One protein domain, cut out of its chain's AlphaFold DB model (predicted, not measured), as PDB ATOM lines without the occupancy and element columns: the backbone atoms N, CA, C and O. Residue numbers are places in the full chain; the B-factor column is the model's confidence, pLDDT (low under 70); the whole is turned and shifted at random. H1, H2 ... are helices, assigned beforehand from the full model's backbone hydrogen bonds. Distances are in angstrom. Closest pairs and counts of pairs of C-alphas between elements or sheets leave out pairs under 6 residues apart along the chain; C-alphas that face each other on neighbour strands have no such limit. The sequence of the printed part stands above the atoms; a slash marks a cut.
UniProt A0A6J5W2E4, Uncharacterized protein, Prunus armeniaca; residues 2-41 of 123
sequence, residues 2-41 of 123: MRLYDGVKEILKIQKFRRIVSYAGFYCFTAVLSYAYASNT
ATOM      1  N   MET A   2     333.319 300.612 299.057       61.72
ATOM      2  CA  MET A   2     331.925 300.784 299.543       61.72
ATOM      3  C   MET A   2     331.015 301.588 298.591       61.72
ATOM      4  O   MET A   2     329.974 301.101 298.177       61.72
ATOM      5  N   ARG A   3     331.465 302.771 298.143       70.69
ATOM      6  CA  ARG A   3     330.681 303.656 297.256       70.69
ATOM      7  C   ARG A   3     330.313 303.045 295.899       70.69
ATOM      8  O   ARG A   3     329.266 303.366 295.353       70.69
ATOM      9  N   LEU A   4     331.169 302.178 295.354       68.19
ATOM     10  CA  LEU A   4     330.882 301.474 294.101       68.19
ATOM     11  C   LEU A   4     329.870 300.348 294.331       68.19
ATOM     12  O   LEU A   4     328.974 300.160 293.516       68.19
ATOM     13  N   TYR A   5     329.977 299.643 295.459       70.00
ATOM     14  CA  TYR A   5     329.054 298.574 295.837       70.00
ATOM     15  C   TYR A   5     327.632 299.102 296.074       70.00
ATOM     16  O   TYR A   5     326.663 298.511 295.599       70.00
ATOM     17  N   ASP A   6     327.514 300.249 296.746       74.00
ATOM     18  CA  ASP A   6     326.229 300.909 296.986       74.00
ATOM     19  C   ASP A   6     325.612 301.440 295.685       74.00
ATOM     20  O   ASP A   6     324.424 301.226 295.441       74.00
ATOM     21  N   GLY A   7     326.426 302.021 294.796       69.75
ATOM     22  CA  GLY A   7     325.978 302.451 293.468       69.75
ATOM     23  C   GLY A   7     325.470 301.291 292.605       69.75
ATOM     24  O   GLY A   7     324.400 301.379 292.006       69.75
ATOM     25  N   VAL A   8     326.174 300.153 292.595       70.25
ATOM     26  CA  VAL A   8     325.729 298.934 291.890       70.25
ATOM     27  C   VAL A   8     324.430 298.381 292.494       70.25
ATOM     28  O   VAL A   8     323.538 297.944 291.763       70.25
ATOM     29  N   LYS A   9     324.277 298.438 293.821       69.56
ATOM     30  CA  LYS A   9     323.066 297.994 294.529       69.56
ATOM     31  C   LYS A   9     321.851 298.877 294.226       69.56
ATOM     32  O   LYS A   9     320.738 298.355 294.139       69.56
ATOM     33  N   GLU A  10     322.041 300.182 294.039       73.56
ATOM     34  CA  GLU A  10     320.977 301.086 293.583       73.56
ATOM     35  C   GLU A  10     320.581 300.834 292.129       73.56
ATOM     36  O   GLU A  10     319.390 300.754 291.823       73.56
ATOM     37  N   ILE A  11     321.556 300.610 291.246       69.12
ATOM     38  CA  ILE A  11     321.303 300.273 289.837       69.12
ATOM     39  C   ILE A  11     320.475 298.980 289.723       69.12
ATOM     40  O   ILE A  11     319.541 298.904 288.923       69.12
ATOM     41  N   LEU A  12     320.732 297.987 290.582       64.19
ATOM     42  CA  LEU A  12     319.960 296.739 290.644       64.19
ATOM     43  C   LEU A  12     318.506 296.911 291.123       64.19
ATOM     44  O   LEU A  12     317.662 296.066 290.807       64.19
ATOM     45  N   LYS A  13     318.181 297.987 291.856       71.62
ATOM     46  CA  LYS A  13     316.794 298.295 292.262       71.62
ATOM     47  C   LYS A  13     315.955 298.861 291.116       71.62
ATOM     48  O   LYS A  13     314.727 298.830 291.194       71.62
ATOM     49  N   ILE A  14     316.583 299.352 290.045       80.00
ATOM     50  CA  ILE A  14     315.870 299.898 288.889       80.00
ATOM     51  C   ILE A  14     315.141 298.755 288.172       80.00
ATOM     52  O   ILE A  14     315.741 297.886 287.541       80.00
ATOM     53  N   GLN A  15     313.810 298.776 288.227       69.62
ATOM     54  CA  GLN A  15     312.951 297.719 287.684       69.62
ATOM     55  C   GLN A  15     313.166 297.483 286.177       69.62
ATOM     56  O   GLN A  15     313.128 296.342 285.717       69.62
ATOM     57  N   LYS A  16     313.455 298.545 285.408       70.94
ATOM     58  CA  LYS A  16     313.803 298.450 283.978       70.94
ATOM     59  C   LYS A  16     315.142 297.738 283.755       70.94
ATOM     60  O   LYS A  16     315.223 296.889 282.874       70.94
ATOM     61  N   PHE A  17     316.156 298.028 284.574       75.00
ATOM     62  CA  PHE A  17     317.465 297.376 284.491       75.00
ATOM     63  C   PHE A  17     317.352 295.883 284.810       75.00
ATOM     64  O   PHE A  17     317.799 295.049 284.027       75.00
ATOM     65  N   ARG A  18     316.636 295.527 285.886       74.75
ATOM     66  CA  ARG A  18     316.394 294.122 286.255       74.75
ATOM     67  C   ARG A  18     315.676 293.344 285.149       74.75
ATOM     68  O   ARG A  18     315.982 292.177 284.917       74.75
ATOM     69  N   ARG A  19     314.751 293.999 284.439       76.44
ATOM     70  CA  ARG A  19     314.043 293.425 283.289       76.44
ATOM     71  C   ARG A  19     314.980 293.179 282.103       76.44
ATOM     72  O   ARG A  19     314.948 292.092 281.543       76.44
ATOM     73  N   ILE A  20     315.839 294.142 281.767       81.50
ATOM     74  CA  ILE A  20     316.834 294.008 280.688       81.50
ATOM     75  C   ILE A  20     317.831 292.892 281.003       81.50
ATOM     76  O   ILE A  20     318.056 292.035 280.158       81.50
ATOM     77  N   VAL A  21     318.373 292.850 282.225       80.12
ATOM     78  CA  VAL A  21     319.303 291.790 282.652       80.12
ATOM     79  C   VAL A  21     318.633 290.417 282.610       80.12
ATOM     80  O   VAL A  21     319.245 289.457 282.157       80.12
ATOM     81  N   SER A  22     317.360 290.322 283.008       79.00
ATOM     82  CA  SER A  22     316.604 289.065 282.919       79.00
ATOM     83  C   SER A  22     316.390 288.628 281.467       79.00
ATOM     84  O   SER A  22     316.595 287.460 281.157       79.00
ATOM     85  N   TYR A  23     316.033 289.550 280.564       80.88
ATOM     86  CA  TYR A  23     315.905 289.244 279.134       80.88
ATOM     87  C   TYR A  23     317.243 288.856 278.503       80.88
ATOM     88  O   TYR A  23     317.291 287.891 277.751       80.88
ATOM     89  N   ALA A  24     318.326 289.561 278.830       84.75
ATOM     90  CA  ALA A  24     319.663 289.260 278.326       84.75
ATOM     91  C   ALA A  24     320.175 287.906 278.843       84.75
ATOM     92  O   ALA A  24     320.716 287.116 278.072       84.75
ATOM     93  N   GLY A  25     319.953 287.609 280.127       85.06
ATOM     94  CA  GLY A  25     320.288 286.321 280.732       85.06
ATOM     95  C   GLY A  25     319.475 285.176 280.132       85.06
ATOM     96  O   GLY A  25     320.045 284.153 279.761       85.06
ATOM     97  N   PHE A  26     318.163 285.364 279.959       82.75
ATOM     98  CA  PHE A  26     317.303 284.383 279.298       82.75
ATOM     99  C   PHE A  26     317.712 284.167 277.838       82.75
ATOM    100  O   PHE A  26     317.816 283.031 277.392       82.75
ATOM    101  N   TYR A  27     318.024 285.241 277.111       85.44
ATOM    102  CA  TYR A  27     318.512 285.153 275.741       85.44
ATOM    103  C   TYR A  27     319.824 284.365 275.659       85.44
ATOM    104  O   TYR A  27     319.901 283.406 274.896       85.44
ATOM    105  N   CYS A  28     320.819 284.684 276.496       84.88
ATOM    106  CA  CYS A  28     322.065 283.913 276.572       84.88
ATOM    107  C   CYS A  28     321.812 282.443 276.917       84.88
ATOM    108  O   CYS A  28     322.401 281.564 276.297       84.88
ATOM    109  N   PHE A  29     320.906 282.161 277.854       86.19
ATOM    110  CA  PHE A  29     320.534 280.792 278.205       86.19
ATOM    111  C   PHE A  29     319.947 280.036 277.005       86.19
ATOM    112  O   PHE A  29     320.404 278.943 276.678       86.19
ATOM    113  N   THR A  30     318.990 280.642 276.295       85.00
ATOM    114  CA  THR A  30     318.414 280.043 275.081       85.00
ATOM    115  C   THR A  30     319.444 279.890 273.962       85.00
ATOM    116  O   THR A  30     319.435 278.881 273.268       85.00
ATOM    117  N   ALA A  31     320.374 280.837 273.818       84.00
ATOM    118  CA  ALA A  31     321.437 280.774 272.823       84.00
ATOM    119  C   ALA A  31     322.415 279.625 273.108       84.00
ATOM    120  O   ALA A  31     322.766 278.891 272.189       84.00
ATOM    121  N   VAL A  32     322.801 279.416 274.372       84.19
ATOM    122  CA  VAL A  32     323.659 278.290 274.780       84.19
ATOM    123  C   VAL A  32     322.951 276.956 274.568       84.19
ATOM    124  O   VAL A  32     323.571 276.026 274.062       84.19
ATOM    125  N   LEU A  33     321.658 276.854 274.893       80.62
ATOM    126  CA  LEU A  33     320.879 275.641 274.622       80.62
ATOM    127  C   LEU A  33     320.790 275.338 273.124       80.62
ATOM    128  O   LEU A  33     321.032 274.204 272.719       80.62
ATOM    129  N   SER A  34     320.491 276.343 272.300       77.81
ATOM    130  CA  SER A  34     320.453 276.196 270.842       77.81
ATOM    131  C   SER A  34     321.818 275.816 270.276       77.81
ATOM    132  O   SER A  34     321.902 274.938 269.420       77.81
ATOM    133  N   TYR A  35     322.893 276.425 270.782       74.94
ATOM    134  CA  TYR A  35     324.258 276.085 270.394       74.94
ATOM    135  C   TYR A  35     324.604 274.651 270.786       74.94
ATOM    136  O   TYR A  35     325.084 273.901 269.945       74.94
ATOM    137  N   ALA A  36     324.318 274.234 272.020       74.00
ATOM    138  CA  ALA A  36     324.549 272.868 272.480       74.00
ATOM    139  C   ALA A  36     323.735 271.856 271.662       74.00
ATOM    140  O   ALA A  36     324.264 270.830 271.255       74.00
ATOM    141  N   TYR A  37     322.473 272.158 271.349       70.62
ATOM    142  CA  TYR A  37     321.648 271.300 270.503       70.62
ATOM    143  C   TYR A  37     322.212 271.193 269.082       70.62
ATOM    144  O   TYR A  37     322.344 270.090 268.564       70.62
ATOM    145  N   ALA A  38     322.586 272.312 268.457       66.00
ATOM    146  CA  ALA A  38     323.103 272.332 267.089       66.00
ATOM    147  C   ALA A  38     324.524 271.755 266.965       66.00
ATOM    148  O   ALA A  38     324.849 271.143 265.951       66.00
ATOM    149  N   SER A  39     325.372 271.938 267.978       64.06
ATOM    150  CA  SER A  39     326.762 271.460 267.980       64.06
ATOM    151  C   SER A  39     326.895 269.993 268.379       64.06
ATOM    152  O   SER A  39     327.843 269.338 267.958       64.06
ATOM    153  N   ASN A  40     325.949 269.449 269.149       58.72
ATOM    154  CA  ASN A  40     326.034 268.084 269.647       58.72
ATOM    155  C   ASN A  40     325.258 267.134 268.719       58.72
ATOM    156  O   ASN A  40     324.072 266.860 268.922       58.72
ATOM    157  N   THR A  41     325.916 266.638 267.668       52.97
ATOM    158  CA  THR A  41     325.422 265.469 266.926       52.97
ATOM    159  C   THR A  41     325.997 264.177 267.513       52.97
ATOM    160  O   THR A  41     327.092 264.159 268.069       52.97
TER     161      THR A  41
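What this domain is: This is residues 2 to 41 of the 123 residues of an uncharacterized protein of Prunus armeniaca (UniProt A0A6J5W2E4). Two helices meet at a corner and make an L, with the short arm H1 leading at once into the long arm H2. The helices share only this corner, and most of each arm sticks out free: residues 2 to 11 of H1 and 22 to 39 of H2. The printed part has 40 residues, is all helix with H1 then H2 along it, and has no named strand. It is extended, with a radius of gyration of the C-alphas of 15.4 A, and spans 49 by 21 by 6 A.

Where its parts are: H1 is residues 2 to 13, 17.0 A from its first C-alpha at (331.925, 300.784, 299.543) to its last. H2 is residues 15 to 39, 35.6 A long, from C-alpha 15 at (312.951, 297.719, 287.684) to C-alpha 39 at (326.762, 271.460, 267.980).

How they stand to each other: H1 and H2 are close but not clearly touching; their closest C-alphas, of Leu 12 and Arg 18, are 6.2 A apart. Their lines are about perpendicular, at 81 degrees. In H1 and H2 every O i to N i+4 pair is within hydrogen-bond range.

The domain as a whole: The C-alphas farthest apart, of Arg 3 and Thr 41, are 49.0 A apart. The printed part has no cut, and the link from H1 to H2, one residue, is tight. Mean pLDDT of the printed part is 74.6; residues under 70 include 11 to 12 and 38 to 41.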